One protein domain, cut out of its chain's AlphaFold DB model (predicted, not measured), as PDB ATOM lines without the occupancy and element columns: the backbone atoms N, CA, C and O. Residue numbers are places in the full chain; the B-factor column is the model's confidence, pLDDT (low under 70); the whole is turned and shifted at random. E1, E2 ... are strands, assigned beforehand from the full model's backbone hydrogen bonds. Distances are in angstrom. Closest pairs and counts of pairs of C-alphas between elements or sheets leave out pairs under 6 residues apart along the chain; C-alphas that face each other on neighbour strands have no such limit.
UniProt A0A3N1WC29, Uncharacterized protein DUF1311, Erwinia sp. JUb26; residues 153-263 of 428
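What this domain is: This is residues 153 to 263 of the 428 residues of the protein "Uncharacterized protein DUF1311" of Erwinia sp. JUb26 (UniProt A0A3N1WC29). A single eight-stranded sheet folds back on itself like part of a barrel: E8, E7, E6, E5 and E4 make a broad, curved wall, E1 is the hinge, and the short hairpin E2 and E3 folds over one face of that wall. The roll stays open, with its edge strands E3 and E4 apart, and the long link of residues 194 to 208 runs between them. The printed part has 111 residues with no named helix and eight named strands, E1 to E8 along the chain, in the all strand class; the order across the sheet is E3, E2, E1, E8, E7, E6, E5, E4, all antiparallel. The whole is compact, with a radius of gyration of the C-alphas of 13.6 A and spans of 35 by 31 by 22 A.

Where its parts are: E1, residues 153 to 162, begins at C-alpha 153 (-10.520, 42.023, 53.887), is 26.0 A long and bends by 59 degrees at residue 157. E2 is residues 180 to 185, E3 residues 190 to 193 and E4 residues 209 to 211. E5, residues 214 to 220, is 20.3 A long, and E6, residues 226 to 234, 24.7 A. E7, residues 237 to 246, is 29.4 A long and ends at C-alpha 246 (-5.869, 57.971, 28.662). E8, residues 250 to 262, is the longest strand at 33.3 A; it bends by 55 degrees at residue 259 and ends at C-alpha 262 (-15.820, 39.199, 54.382).

How they stand to each other: The folded sheet, one sheet bent back into two leaves that face each other, has 32 pairs of C-alphas within 11 A between E3 E2 and E8 E7 E6 E5 E4. Across the hinge, E1 and E8 are antiparallel at 155 degrees, with N 157 and O 258 2.8 A apart, within hydrogen-bond range. On its other side E1 forms a hairpin with E2 at 121 degrees, N 156 and O 181 being 2.9 A apart. E2 and E3 are a hairpin too, with N 191 and O 184 at 2.9 A. E1 E2 E3 and E4 E5 E6 E7 E8 are meanders, each strand the antiparallel neighbour of the one before. In the second, these backbone pairs are within hydrogen-bond range: N 242 and O 255 at 2.9 A between the neighbours E7 and E8, N 230 and O 241 at 2.8 A between E6 and E7, N 217 and O 229 at 2.9 A between E5 and E6, and N 211 and O 214 at 2.7 A between E4 and E5. Residues 191 to 192 of E3 also pair, antiparallel, with residues 203 to 204.

The domain as a whole: The C-alphas of Asn 173 and Gly 212, the two farthest apart, are 39.9 A apart. The printed part has no cut. The links E1 to E2 and E3 to E4 are long, with 17 and 15 residues. The mean pLDDT of the printed part is 71.2, and 43 residues are under 70, among them residues 163 to 179.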
ATOM      1  N   GLU A 153     -10.834  42.789  55.086       81.75
ATOM      2  CA  GLU A 153     -10.520  42.023  53.887       81.75
ATOM      3  C   GLU A 153     -11.783  41.379  53.300       81.75
ATOM      4  O   GLU A 153     -12.567  40.709  53.990       81.75
ATOM      5  N   ARG A 154     -11.993  41.575  51.997       85.06
ATOM      6  CA  ARG A 154     -13.120  41.009  51.258       85.06
ATOM      7  C   ARG A 154     -12.664  40.261  50.017       85.06
ATOM      8  O   ARG A 154     -11.767  40.695  49.307       85.06
ATOM      9  N   SER A 155     -13.352  39.169  49.709       84.50
ATOM     10  CA  SER A 155     -13.226  38.460  48.436       84.50
ATOM     11  C   SER A 155     -14.389  38.847  47.523       84.50
ATOM     12  O   SER A 155     -15.556  38.599  47.846       84.50
ATOM     13  N   CYS A 156     -14.096  39.454  46.378       84.88
ATOM     14  CA  CYS A 156     -15.077  40.032  45.457       84.88
ATOM     15  C   CYS A 156     -15.049  39.314  44.116       84.88
ATOM     16  O   CYS A 156     -13.967  39.027  43.619       84.88
ATOM     17  N   GLN A 157     -16.206  39.061  43.501       81.62
ATOM     18  CA  GLN A 157     -16.230  38.697  42.082       81.62
ATOM     19  C   GLN A 157     -15.666  39.841  41.250       81.62
ATOM     20  O   GLN A 157     -15.824  41.000  41.627       81.62
ATOM     21  N   VAL A 158     -15.010  39.517  40.139       84.94
ATOM     22  CA  VAL A 158     -14.344  40.507  39.293       84.94
ATOM     23  C   VAL A 158     -14.846  40.422  37.856       84.94
ATOM     24  O   VAL A 158     -14.914  39.349  37.260       84.94
ATOM     25  N   GLN A 159     -15.150  41.578  37.278       75.88
ATOM     26  CA  GLN A 159     -15.346  41.760  35.849       75.88
ATOM     27  C   GLN A 159     -14.370  42.828  35.363       75.88
ATOM     28  O   GLN A 159     -14.447  43.974  35.797       75.88
ATOM     29  N   VAL A 160     -13.465  42.469  34.448       76.75
ATOM     30  CA  VAL A 160     -12.538  43.429  33.831       76.75
ATOM     31  C   VAL A 160     -12.830  43.562  32.340       76.75
ATOM     32  O   VAL A 160     -12.879  42.563  31.622       76.75
ATOM     33  N   THR A 161     -13.017  44.792  31.867       73.12
ATOM     34  CA  THR A 161     -13.228  45.124  30.453       73.12
ATOM     35  C   THR A 161     -12.105  46.025  29.961       73.12
ATOM     36  O   THR A 161     -11.849  47.077  30.538       73.12
ATOM     37  N   TYR A 162     -11.459  45.644  28.863       71.62
ATOM     38  CA  TYR A 162     -10.382  46.416  28.236       71.62
ATOM     39  C   TYR A 162     -10.897  47.134  26.990       71.62
ATOM     40  O   TYR A 162     -11.773  46.616  26.289       71.62
ATOM     41  N   SER A 163     -10.353  48.310  26.670       68.12
ATOM     42  CA  SER A 163     -10.609  48.895  25.351       68.12
ATOM     43  C   SER A 163      -9.794  48.209  24.267       68.12
ATOM     44  O   SER A 163      -8.705  47.695  24.502       68.12
ATOM     45  N   LYS A 164     -10.313  48.261  23.036       63.44
ATOM     46  CA  LYS A 164      -9.652  47.711  21.842       63.44
ATOM     47  C   LYS A 164      -8.258  48.305  21.588       63.44
ATOM     48  O   LYS A 164      -7.439  47.656  20.953       63.44
ATOM     49  N   ASP A 165      -8.013  49.516  22.092       59.12
ATOM     50  CA  ASP A 165      -6.771  50.273  21.902       59.12
ATOM     51  C   ASP A 165      -5.762  50.043  23.050       59.12
ATOM     52  O   ASP A 165      -4.637  50.550  23.001       59.12
ATOM     53  N   ALA A 166      -6.143  49.312  24.107       58.44
ATOM     54  CA  ALA A 166      -5.243  48.946  25.193       58.44
ATOM     55  C   ALA A 166      -4.258  47.888  24.681       58.44
ATOM     56  O   ALA A 166      -4.531  46.693  24.717       58.44
ATOM     57  N   VAL A 167      -3.124  48.356  24.151       48.84
ATOM     58  CA  VAL A 167      -2.030  47.503  23.673       48.84
ATOM     59  C   VAL A 167      -1.710  46.454  24.738       48.84
ATOM     60  O   VAL A 167      -1.538  46.802  25.907       48.84
ATOM     61  N   ASP A 168      -1.628  45.211  24.265       45.66
ATOM     62  CA  ASP A 168      -1.374  43.882  24.854       45.66
ATOM     63  C   ASP A 168      -0.165  43.766  25.826       45.66
ATOM     64  O   ASP A 168       0.410  42.698  26.017       45.66
ATOM     65  N   GLN A 169       0.270  44.868  26.442       45.81
ATOM     66  CA  GLN A 169       1.452  44.955  27.305       45.81
ATOM     67  C   GLN A 169       1.194  44.516  28.757       45.81
ATOM     68  O   GLN A 169       2.140  44.166  29.448       45.81
ATOM     69  N   TYR A 170      -0.066  44.505  29.217       47.88
ATOM     70  CA  TYR A 170      -0.434  43.955  30.533       47.88
ATOM     71  C   TYR A 170      -1.005  42.533  30.446       47.88
ATOM     72  O   TYR A 170      -1.123  41.836  31.442       47.88
ATOM     73  N   ILE A 171      -1.375  42.063  29.257       51.69
ATOM     74  CA  ILE A 171      -2.246  40.886  29.117       51.69
ATOM     75  C   ILE A 171      -1.443  39.577  28.979       51.69
ATOM     76  O   ILE A 171      -1.978  38.478  29.146       51.69
ATOM     77  N   THR A 172      -0.132  39.642  28.757       46.69
ATOM     78  CA  THR A 172       0.669  38.455  28.451       46.69
ATOM     79  C   THR A 172       1.385  37.913  29.693       46.69
ATOM     80  O   THR A 172       2.461  38.376  30.051       46.69
ATOM     81  N   ASN A 173       0.754  36.935  30.371       45.72
ATOM     82  CA  ASN A 173       1.385  35.657  30.791       45.72
ATOM     83  C   ASN A 173       0.587  34.800  31.801       45.72
ATOM     84  O   ASN A 173       1.036  33.705  32.132       45.72
ATOM     85  N   GLN A 174      -0.618  35.196  32.230       48.84
ATOM     86  CA  GLN A 174      -1.527  34.295  32.960       48.84
ATOM     87  C   GLN A 174      -2.901  34.242  32.281       48.84
ATOM     88  O   GLN A 174      -3.657  35.206  32.292       48.84
ATOM     89  N   LYS A 175      -3.215  33.105  31.640       42.88
ATOM     90  CA  LYS A 175      -4.441  32.902  30.837       42.88
ATOM     91  C   LYS A 175      -5.701  32.601  31.660       42.88
ATOM     92  O   LYS A 175      -6.774  32.453  31.082       42.88
ATOM     93  N   THR A 176      -5.600  32.487  32.980       56.06
ATOM     94  CA  THR A 176      -6.742  32.190  33.851       56.06
ATOM     95  C   THR A 176      -7.233  33.469  34.509       56.06
ATOM     96  O   THR A 176      -6.532  34.045  35.335       56.06
ATOM     97  N   GLN A 177      -8.436  33.915  34.143       59.06
ATOM     98  CA  GLN A 177      -9.107  34.997  34.863       59.06
ATOM     99  C   GLN A 177      -9.501  34.483  36.258       59.06
ATOM    100  O   GLN A 177     -10.195  33.463  36.334       59.06
ATOM    101  N   PRO A 178      -9.071  35.126  37.357       68.06
ATOM    102  CA  PRO A 178      -9.572  34.784  38.678       68.06
ATOM    103  C   PRO A 178     -11.077  35.048  38.740       68.06
ATOM    104  O   PRO A 178     -11.564  36.074  38.275       68.06
ATOM    105  N   ASN A 179     -11.829  34.126  39.343       69.94
ATOM    106  CA  ASN A 179     -13.260  34.335  39.580       69.94
ATOM    107  C   ASN A 179     -13.504  35.373  40.692       69.94
ATOM    108  O   ASN A 179     -14.582  35.956  40.777       69.94
ATOM    109  N   ARG A 180     -12.513  35.589  41.570       79.88
ATOM    110  CA  ARG A 180     -12.561  36.588  42.639       79.88
ATOM    111  C   ARG A 180     -11.199  37.238  42.864       79.88
ATOM    112  O   ARG A 180     -10.191  36.547  42.794       79.88
ATOM    113  N   LEU A 181     -11.196  38.526  43.189       81.31
ATOM    114  CA  LEU A 181     -10.030  39.262  43.680       81.31
ATOM    115  C   LEU A 181     -10.239  39.662  45.137       81.31
ATOM    116  O   LEU A 181     -11.374  39.860  45.589       81.31
ATOM    117  N   ARG A 182      -9.135  39.794  45.867       86.06
ATOM    118  CA  ARG A 182      -9.148  40.335  47.221       86.06
ATOM    119  C   ARG A 182      -9.204  41.862  47.177       86.06
ATOM    120  O   ARG A 182      -8.517  42.499  46.379       86.06
ATOM    121  N   VAL A 183     -10.001  42.442  48.066       85.94
ATOM    122  CA  VAL A 183     -10.049  43.878  48.334       85.94
ATOM    123  C   VAL A 183      -9.853  44.112  49.819       85.94
ATOM    124  O   VAL A 183     -10.636  43.618  50.631       85.94
ATOM    125  N   THR A 184      -8.840  44.894  50.164       83.00
ATOM    126  CA  THR A 184      -8.678  45.423  51.519       83.00
ATOM    127  C   THR A 184      -9.459  46.724  51.605       83.00
ATOM    128  O   THR A 184      -9.151  47.659  50.873       83.00
ATOM    129  N   ASP A 185     -10.502  46.781  52.433       83.31
ATOM    130  CA  ASP A 185     -11.316  47.981  52.630       83.31
ATOM    131  C   ASP A 185     -11.046  48.617  53.986       83.31
ATOM    132  O   ASP A 185     -11.410  48.068  55.023       83.31
ATOM    133  N   ASN A 186     -10.490  49.818  53.964       76.31
ATOM    134  CA  ASN A 186     -10.147  50.590  55.152       76.31
ATOM    135  C   ASN A 186     -11.250  51.588  55.547       76.31
ATOM    136  O   ASN A 186     -11.038  52.443  56.397       76.31
ATOM    137  N   GLY A 187     -12.425  51.521  54.915       79.06
ATOM    138  CA  GLY A 187     -13.515  52.473  55.118       79.06
ATOM    139  C   GLY A 187     -13.449  53.612  54.104       79.06
ATOM    140  O   GLY A 187     -14.263  53.647  53.175       79.06
ATOM    141  N   ASP A 188     -12.470  54.499  54.261       74.62
ATOM    142  CA  ASP A 188     -12.219  55.678  53.420       74.62
ATOM    143  C   ASP A 188     -11.061  55.485  52.429       74.62
ATOM    144  O   ASP A 188     -10.575  56.444  51.839       74.62
ATOM    145  N   SER A 189     -10.616  54.248  52.231       74.19
ATOM    146  CA  SER A 189      -9.704  53.830  51.166       74.19
ATOM    147  C   SER A 189      -9.865  52.332  50.923       74.19
ATOM    148  O   SER A 189     -10.405  51.611  51.765       74.19
ATOM    149  N   PHE A 190      -9.427  51.841  49.770       81.06
ATOM    150  CA  PHE A 190      -9.346  50.416  49.495       81.06
ATOM    151  C   PHE A 190      -8.176  50.073  48.576       81.06
ATOM    152  O   PHE A 190      -7.732  50.883  47.760       81.06
ATOM    153  N   ILE A 191      -7.711  48.833  48.683       81.31
ATOM    154  CA  ILE A 191      -6.683  48.265  47.816       81.31
ATOM    155  C   ILE A 191      -7.292  47.084  47.074       81.31
ATOM    156  O   ILE A 191      -7.777  46.144  47.701       81.31
ATOM    157  N   ILE A 192      -7.270  47.123  45.743       85.38
ATOM    158  CA  ILE A 192      -7.594  45.961  44.912       85.38
ATOM    159  C   ILE A 192      -6.306  45.171  44.714       85.38
ATOM    160  O   ILE A 192      -5.367  45.668  44.089       85.38
ATOM    161  N   HIS A 193      -6.277  43.942  45.216       81.81
ATOM    162  CA  HIS A 193      -5.137  43.055  45.042       81.81
ATOM    163  C   HIS A 193      -5.294  42.311  43.726       81.81
ATOM    164  O   HIS A 193      -6.098  41.384  43.617       81.81
ATOM    165  N   PHE A 194      -4.553  42.744  42.709       75.88
ATOM    166  CA  PHE A 194      -4.553  42.062  41.421       75.88
ATOM    167  C   PHE A 194      -3.658  40.828  41.435       75.88
ATOM    168  O   PHE A 194      -3.748  40.045  40.501       75.88
ATOM    169  N   GLU A 195      -2.821  40.625  42.462       72.31
ATOM    170  CA  GLU A 195      -2.004  39.409  42.647       72.31
ATOM    171  C   GLU A 195      -1.197  39.021  41.391       72.31
ATOM    172  O   GLU A 195      -0.901  37.854  41.143       72.31
ATOM    173  N   ARG A 196      -0.823  40.017  40.573       66.31
ATOM    174  CA  ARG A 196      -0.174  39.858  39.258       66.31
ATOM    175  C   ARG A 196      -1.040  39.198  38.173       66.31
ATOM    176  O   ARG A 196      -0.540  38.956  37.071       66.31
ATOM    177  N   PHE A 197      -2.331  38.968  38.418       68.75
ATOM    178  CA  PHE A 197      -3.312  38.713  37.366       68.75
ATOM    179  C   PHE A 197      -3.438  39.935  36.464       68.75
ATOM    180  O   PHE A 197      -3.274  41.081  36.888       68.75
ATOM    181  N   TYR A 198      -3.734  39.681  35.190       67.88
ATOM    182  CA  TYR A 198      -3.911  40.730  34.187       67.88
ATOM    183  C   TYR A 198      -2.696  41.661  34.004       67.88
ATOM    184  O   TYR A 198      -2.858  42.756  33.473       67.88
ATOM    185  N   GLY A 199      -1.506  41.254  34.480       63.44
ATOM    186  CA  GLY A 199      -0.280  42.061  34.463       63.44
ATOM    187  C   GLY A 199      -0.358  43.337  35.302       63.44
ATOM    188  O   GLY A 199       0.412  44.267  35.062       63.44
ATOM    189  N   LEU A 200      -1.282  43.392  36.264       68.31
ATOM    190  CA  LEU A 200      -1.482  44.530  37.153       68.31
ATOM    191  C   LEU A 200      -0.892  44.240  38.538       68.31
ATOM    192  O   LEU A 200      -0.991  43.129  39.063       68.31
ATOM    193  N   GLY A 201      -0.260  45.257  39.122       70.25
ATOM    194  CA  GLY A 201       0.052  45.280  40.548       70.25
ATOM    195  C   GLY A 201      -1.169  45.675  41.375       70.25
ATOM    196  O   GLY A 201      -2.217  46.023  40.826       70.25
ATOM    197  N   ASP A 202      -1.017  45.639  42.694       79.56
ATOM    198  CA  ASP A 202      -2.062  46.082  43.611       79.56
ATOM    199  C   ASP A 202      -2.369  47.570  43.401       79.56
ATOM    200  O   ASP A 202      -1.469  48.396  43.233       79.56
ATOM    201  N   MET A 203      -3.658  47.905  43.390       78.06
ATOM    202  CA  MET A 203      -4.144  49.247  43.084       78.06
ATOM    203  C   MET A 203      -4.740  49.873  44.336       78.06
ATOM    204  O   MET A 203      -5.794  49.446  44.802       78.06
ATOM    205  N   ASN A 204      -4.072  50.901  44.857       80.06
ATOM    206  CA  ASN A 204      -4.505  51.640  46.037       80.06
ATOM    207  C   ASN A 204      -5.346  52.854  45.624       80.06
ATOM    208  O   ASN A 204      -4.886  53.681  44.834       80.06
ATOM    209  N   SER A 205      -6.560  52.966  46.166       75.25
ATOM    210  CA  SER A 205      -7.439  54.110  45.920       75.25
ATOM    211  C   SER A 205      -6.961  55.404  46.556       75.25
ATOM    212  O   SER A 205      -7.520  56.453  46.244       75.25
ATOM    213  N   GLU A 206      -6.005  55.329  47.481       73.69
ATOM    214  CA  GLU A 206      -5.716  56.367  48.468       73.69
ATOM    215  C   GLU A 206      -7.007  56.782  49.195       73.69
ATOM    216  O   GLU A 206      -7.987  56.030  49.225       73.69
ATOM    217  N   PHE A 207      -7.017  57.970  49.793       72.75
ATOM    218  CA  PHE A 207      -8.193  58.508  50.461       72.75
ATOM    219  C   PHE A 207      -9.332  58.777  49.460       72.75
ATOM    220  O   PHE A 207      -9.185  59.566  48.525       72.75
ATOM    221  N   ILE A 208     -10.486  58.148  49.680       68.69
ATOM    222  CA  ILE A 208     -11.736  58.352  48.946       68.69
ATOM    223  C   ILE A 208     -12.705  59.170  49.806       68.69
ATOM    224  O   ILE A 208     -12.962  58.870  50.969       68.69
ATOM    225  N   SER A 209     -13.288  60.216  49.222       58.75
ATOM    226  CA  SER A 209     -14.247  61.076  49.924       58.75
ATOM    227  C   SER A 209     -15.684  60.592  49.712       58.75
ATOM    228  O   SER A 209     -16.028  60.217  48.587       58.75
ATOM    229  N   PRO A 210     -16.555  60.629  50.739       58.69
ATOM    230  CA  PRO A 210     -17.967  60.289  50.579       58.69
ATOM    231  C   PRO A 210     -18.672  61.292  49.654       58.69
ATOM    232  O   PRO A 210     -18.481  62.494  49.776       58.69
ATOM    233  N   ARG A 211     -19.536  60.812  48.760       55.94
ATOM    234  CA  ARG A 211     -20.414  61.554  47.844       55.94
ATOM    235  C   ARG A 211     -21.774  60.853  47.771       55.94
ATOM    236  O   ARG A 211     -21.992  59.926  46.992       55.94
ATOM    237  N   GLY A 212     -22.734  61.317  48.568       66.06
ATOM    238  CA  GLY A 212     -24.048  60.674  48.646       66.06
ATOM    239  C   GLY A 212     -23.940  59.268  49.247       66.06
ATOM    240  O   GLY A 212     -23.617  59.144  50.422       66.06
ATOM    241  N   LYS A 213     -24.221  58.226  48.452       63.88
ATOM    242  CA  LYS A 213     -24.084  56.806  48.851       63.88
ATOM    243  C   LYS A 213     -22.785  56.148  48.360       63.88
ATOM    244  O   LYS A 213     -22.590  54.955  48.573       63.88
ATOM    245  N   GLU A 214     -21.934  56.898  47.669       71.31
ATOM    246  CA  GLU A 214     -20.685  56.401  47.088       71.31
ATOM    247  C   GLU A 214     -19.490  57.097  47.741       71.31
ATOM    248  O   GLU A 214     -19.634  58.168  48.313       71.31
ATOM    249  N   PHE A 215     -18.304  56.517  47.633       73.38
ATOM    250  CA  PHE A 215     -17.027  57.142  47.949       73.38
ATOM    251  C   PHE A 215     -16.184  57.165  46.679       73.38
ATOM    252  O   PHE A 215     -16.239  56.211  45.899       73.38
ATOM    253  N   MET A 216     -15.417  58.232  46.454       75.06
ATOM    254  CA  MET A 216     -14.646  58.375  45.220       75.06
ATOM    255  C   MET A 216     -13.297  59.071  45.417       75.06
ATOM    256  O   MET A 216     -13.180  59.988  46.228       75.06
ATOM    257  N   ASN A 217     -12.312  58.668  44.613       74.44
ATOM    258  CA  ASN A 217     -11.063  59.394  44.387       74.44
ATOM    259  C   ASN A 217     -10.725  59.425  42.887       74.44
ATOM    260  O   ASN A 217     -11.073  58.508  42.137       74.44
ATOM    261  N   VAL A 218     -10.052  60.492  42.458       74.06
ATOM    262  CA  VAL A 218      -9.551  60.681  41.093       74.06
ATOM    263  C   VAL A 218      -8.061  60.984  41.179       74.06
ATOM    264  O   VAL A 218      -7.660  61.946  41.833       74.06
ATOM    265  N   LYS A 219      -7.240  60.188  40.496       72.69
ATOM    266  CA  LYS A 219      -5.778  60.285  40.548       72.69
ATOM    267  C   LYS A 219      -5.185  60.382  39.151       72.69
ATOM    268  O   LYS A 219      -5.634  59.697  38.237       72.69
ATOM    269  N   GLN A 220      -4.171  61.229  38.985       72.44
ATOM    270  CA  GLN A 220      -3.327  61.210  37.795       72.44
ATOM    271  C   GLN A 220      -2.128  60.292  38.049       72.44
ATOM    272  O   GLN A 220      -1.380  60.489  39.003       72.44
ATOM    273  N   GLU A 221      -1.966  59.283  37.203       69.81
ATOM    274  CA  GLU A 221      -0.877  58.316  37.295       69.81
ATOM    275  C   GLU A 221       0.390  58.835  36.610       69.81
ATOM    276  O   GLU A 221       0.349  59.709  35.738       69.81
ATOM    277  N   GLN A 222       1.537  58.251  36.965       66.19
ATOM    278  CA  GLN A 222       2.845  58.630  36.413       66.19
ATOM    279  C   GLN A 222       2.934  58.468  34.887       66.19
ATOM    280  O   GLN A 222       3.684  59.183  34.228       66.19
ATOM    281  N   ASP A 223       2.150  57.556  34.310       64.19
ATOM    282  CA  ASP A 223       2.081  57.328  32.863       64.19
ATOM    283  C   ASP A 223       1.120  58.290  32.129       64.19
ATOM    284  O   ASP A 223       0.853  58.135  30.931       64.19
ATOM    285  N   GLY A 224       0.598  59.288  32.850       68.19
ATOM    286  CA  GLY A 224      -0.319  60.307  32.352       68.19
ATOM    287  C   GLY A 224      -1.770  59.844  32.237       68.19
ATOM    288  O   GLY A 224      -2.597  60.600  31.718       68.19
ATOM    289  N   THR A 225      -2.102  58.628  32.678       71.56
ATOM    290  CA  THR A 225      -3.499  58.185  32.767       71.56
ATOM    291  C   THR A 225      -4.212  58.800  33.967       71.56
ATOM    292  O   THR A 225      -3.593  59.300  34.904       71.56
ATOM    293  N   THR A 226      -5.541  58.822  33.916       71.00
ATOM    294  CA  THR A 226      -6.382  59.220  35.048       71.00
ATOM    295  C   THR A 226      -7.141  58.000  35.545       71.00
ATOM    296  O   THR A 226      -7.841  57.352  34.764       71.00
ATOM    297  N   SER A 227      -6.994  57.700  36.827       80.62
ATOM    298  CA  SER A 227      -7.663  56.604  37.515       80.62
ATOM    299  C   SER A 227      -8.839  57.129  38.332       80.62
ATOM    300  O   SER A 227      -8.720  58.125  39.047       80.62
ATOM    301  N   PHE A 228      -9.971  56.439  38.243       78.44
ATOM    302  CA  PHE A 228     -11.165  56.673  39.045       78.44
ATOM    303  C   PHE A 228     -11.355  55.495  39.980       78.44
ATOM    304  O   PHE A 228     -11.556  54.372  39.519       78.44
ATOM    305  N   TYR A 229     -11.345  55.767  41.276       85.44
ATOM    306  CA  TYR A 229     -11.625  54.789  42.315       85.44
ATOM    307  C   TYR A 229     -12.989  55.096  42.895       85.44
ATOM    308  O   TYR A 229     -13.229  56.219  43.333       85.44
ATOM    309  N   ARG A 230     -13.890  54.119  42.889       84.00
ATOM    310  CA  ARG A 230     -15.223  54.249  43.473       84.00
ATOM    311  C   ARG A 230     -15.515  53.072  44.380       84.00
ATOM    312  O   ARG A 230     -15.213  51.936  44.032       84.00
ATOM    313  N   LYS A 231     -16.150  53.353  45.509       86.56
ATOM    314  CA  LYS A 231     -16.699  52.362  46.431       86.56
ATOM    315  C   LYS A 231     -18.162  52.708  46.674       86.56
ATOM    316  O   LYS A 231     -18.463  53.847  47.020       86.56
ATOM    317  N   SER A 232     -19.078  51.764  46.501       83.56
ATOM    318  CA  SER A 232     -20.489  51.992  46.832       83.56
ATOM    319  C   SER A 232     -21.159  50.750  47.385       83.56
ATOM    320  O   SER A 232     -20.796  49.625  47.041       83.56
ATOM    321  N   GLU A 233     -22.167  50.970  48.222       78.25
ATOM    322  CA  GLU A 233     -23.069  49.925  48.690       78.25
ATOM    323  C   GLU A 233     -24.436  50.127  48.037       78.25
ATOM    324  O   GLU A 233     -25.207  51.021  48.400       78.25
ATOM    325  N   ALA A 234     -24.735  49.295  47.041       64.88
ATOM    326  CA  ALA A 234     -26.000  49.318  46.320       64.88
ATOM    327  C   ALA A 234     -26.729  47.988  46.524       64.88
ATOM    328  O   ALA A 234     -26.168  46.916  46.312       64.88
ATOM    329  N   ASN A 235     -27.999  48.050  46.936       62.84
ATOM    330  CA  ASN A 235     -28.844  46.868  47.153       62.84
ATOM    331  C   ASN A 235     -28.220  45.813  48.093       62.84
ATOM    332  O   ASN A 235     -28.425  44.618  47.904       62.84
ATOM    333  N   GLY A 236     -27.445  46.253  49.092       62.81
ATOM    334  CA  GLY A 236     -26.767  45.370  50.050       62.81
ATOM    335  C   GLY A 236     -25.478  44.724  49.533       62.81
ATOM    336  O   GLY A 236     -24.855  43.964  50.269       62.81
ATOM    337  N   PHE A 237     -25.052  45.033  48.306       65.31
ATOM    338  CA  PHE A 237     -23.780  44.581  47.756       65.31
ATOM    339  C   PHE A 237     -22.779  45.725  47.744       65.31
ATOM    340  O   PHE A 237     -23.031  46.788  47.172       65.31
ATOM    341  N   LEU A 238     -21.625  45.480  48.356       76.12
ATOM    342  CA  LEU A 238     -20.489  46.370  48.233       76.12
ATOM    343  C   LEU A 238     -19.807  46.147  46.885       76.12
ATOM    344  O   LEU A 238     -19.529  45.006  46.499       76.12
ATOM    345  N   SER A 239     -19.542  47.250  46.196       79.31
ATOM    346  CA  SER A 239     -18.842  47.279  44.923       79.31
ATOM    347  C   SER A 239     -17.632  48.203  44.975       79.31
ATOM    348  O   SER A 239     -17.678  49.269  45.595       79.31
ATOM    349  N   PHE A 240     -16.565  47.789  44.296       79.25
ATOM    350  CA  PHE A 240     -15.374  48.594  44.051       79.25
ATOM    351  C   PHE A 240     -15.184  48.709  42.548       79.25
ATOM    352  O   PHE A 240     -15.144  47.698  41.849       79.25
ATOM    353  N   ILE A 241     -15.091  49.933  42.043       75.19
ATOM    354  CA  ILE A 241     -14.929  50.184  40.616       75.19
ATOM    355  C   ILE A 241     -13.649  50.971  40.406       75.19
ATOM    356  O   ILE A 241     -13.434  52.014  41.027       75.19
ATOM    357  N   PHE A 242     -12.833  50.466  39.494       78.25
ATOM    358  CA  PHE A 242     -11.629  51.107  39.019       78.25
ATOM    359  C   PHE A 242     -11.755  51.370  37.521       78.25
ATOM    360  O   PHE A 242     -12.016  50.456  36.742       78.25
ATOM    361  N   THR A 243     -11.519  52.605  37.102       77.69
ATOM    362  CA  THR A 243     -11.468  52.951  35.679       77.69
ATOM    363  C   THR A 243     -10.187  53.722  35.410       77.69
ATOM    364  O   THR A 243      -9.982  54.774  36.000       77.69
ATOM    365  N   SER A 244      -9.344  53.242  34.497       77.12
ATOM    366  CA  SER A 244      -8.190  54.006  34.000       77.12
ATOM    367  C   SER A 244      -8.527  54.577  32.629       77.12
ATOM    368  O   SER A 244      -9.000  53.837  31.769       77.12
ATOM    369  N   VAL A 245      -8.290  55.867  32.385       74.50
ATOM    370  CA  VAL A 245      -8.481  56.518  31.076       74.50
ATOM    371  C   VAL A 245      -7.194  57.183  30.596       74.50
ATOM    372  O   VAL A 245      -6.414  57.699  31.394       74.50
ATOM    373  N   LYS A 246      -6.983  57.228  29.277       69.50
ATOM    374  CA  LYS A 246      -5.869  57.971  28.662       69.50
ATOM    375  C   LYS A 246      -6.399  59.066  27.737       69.50
ATOM    376  O   LYS A 246      -7.252  58.801  26.890       69.50
ATOM    377  N   GLY A 247      -5.872  60.286  27.858       65.12
ATOM    378  CA  GLY A 247      -6.237  61.406  26.982       65.12
ATOM    379  C   GLY A 247      -7.715  61.807  27.094       65.12
ATOM    380  O   GLY A 247      -8.215  62.023  28.193       65.12
ATOM    381  N   SER A 248      -8.429  61.905  25.965       51.81
ATOM    382  CA  SER A 248      -9.825  62.380  25.875       51.81
ATOM    383  C   SER A 248     -10.879  61.362  26.359       51.81
ATOM    384  O   SER A 248     -11.895  61.159  25.699       51.81
ATOM    385  N   MET A 249     -10.636  60.713  27.503       56.12
ATOM    386  CA  MET A 249     -11.559  59.803  28.208       56.12
ATOM    387  C   MET A 249     -11.838  58.446  27.536       56.12
ATOM    388  O   MET A 249     -12.860  57.825  27.818       56.12
ATOM    389  N   LYS A 250     -10.930  57.918  26.701       58.00
ATOM    390  CA  LYS A 250     -11.024  56.499  26.311       58.00
ATOM    391  C   LYS A 250     -10.590  55.620  27.497       58.00
ATOM    392  O   LYS A 250      -9.435  55.750  27.922       58.00
ATOM    393  N   PRO A 251     -11.463  54.744  28.037       58.91
ATOM    394  CA  PRO A 251     -11.080  53.830  29.106       58.91
ATOM    395  C   PRO A 251     -10.017  52.872  28.586       58.91
ATOM    396  O   PRO A 251     -10.173  52.278  27.529       58.91
ATOM    397  N   ARG A 252      -8.910  52.743  29.300       71.38
ATOM    398  CA  ARG A 252      -7.867  51.748  29.062       71.38
ATOM    399  C   ARG A 252      -8.344  50.392  29.567       71.38
ATOM    400  O   ARG A 252      -8.316  49.417  28.821       71.38
ATOM    401  N   PHE A 253      -8.856  50.373  30.792       74.25
ATOM    402  CA  PHE A 253      -9.615  49.261  31.336       74.25
ATOM    403  C   PHE A 253     -10.570  49.732  32.436       74.25
ATOM    404  O   PHE A 253     -10.355  50.774  33.062       74.25
ATOM    405  N   ASP A 254     -11.623  48.952  32.632       76.12
ATOM    406  CA  ASP A 254     -12.587  49.048  33.722       76.12
ATOM    407  C   ASP A 254     -12.532  47.737  34.505       76.12
ATOM    408  O   ASP A 254     -12.650  46.671  33.899       76.12
ATOM    409  N   ALA A 255     -12.323  47.809  35.815       81.94
ATOM    410  CA  ALA A 255     -12.457  46.684  36.722       81.94
ATOM    411  C   ALA A 255     -13.611  46.958  37.689       81.94
ATOM    412  O   ALA A 255     -13.563  47.885  38.497       81.94
ATOM    413  N   SER A 256     -14.631  46.114  37.615       82.62
ATOM    414  CA  SER A 256     -15.806  46.136  38.472       82.62
ATOM    415  C   SER A 256     -15.764  44.929  39.403       82.62
ATOM    416  O   SER A 256     -15.844  43.784  38.956       82.62
ATOM    417  N   LEU A 257     -15.615  45.186  40.700       85.56
ATOM    418  CA  LEU A 257     -15.613  44.176  41.749       85.56
ATOM    419  C   LEU A 257     -16.931  44.250  42.514       85.56
ATOM    420  O   LEU A 257     -17.327  45.323  42.964       85.56
ATOM    421  N   TYR A 258     -17.622  43.123  42.652       83.19
ATOM    422  CA  TYR A 258     -18.971  43.046  43.223       83.19
ATOM    423  C   TYR A 258     -19.172  41.737  44.004       83.19
ATOM    424  O   TYR A 258     -18.313  40.856  43.983       83.19
ATOM    425  N   ASP A 259     -20.289  41.602  44.731       79.19
ATOM    426  CA  ASP A 259     -20.536  40.461  45.643       79.19
ATOM    427  C   ASP A 259     -19.344  40.222  46.597       79.19
ATOM    428  O   ASP A 259     -18.831  39.110  46.755       79.19
ATOM    429  N   CYS A 260     -18.843  41.305  47.196       80.38
ATOM    430  CA  CYS A 260     -17.718  41.277  48.121       80.38
ATOM    431  C   CYS A 260     -18.133  40.698  49.475       80.38
ATOM    432  O   CYS A 260     -18.959  41.277  50.180       80.38
ATOM    433  N   ARG A 261     -17.528  39.574  49.865       82.25
ATOM    434  CA  ARG A 261     -17.817  38.893  51.136       82.25
ATOM    435  C   ARG A 261     -16.612  38.976  52.059       82.25
ATOM    436  O   ARG A 261     -15.489  38.765  51.608       82.25
ATOM    437  N   THR A 262     -16.847  39.266  53.335       75.69
ATOM    438  CA  THR A 262     -15.820  39.199  54.382       75.69
ATOM    439  C   THR A 262     -15.366  37.752  54.546       75.69
ATOM    440  O   THR A 262     -16.210  36.857  54.643       75.69
ATOM    441  N   GLY A 263     -14.057  37.511  54.529       55.81
ATOM    442  CA  GLY A 263     -13.512  36.158  54.607       55.81
ATOM    443  C   GLY A 263     -13.911  35.454  55.906       55.81
ATOM    444  O   GLY A 263     -13.541  35.889  56.991       55.81
TER     445      GLY A 263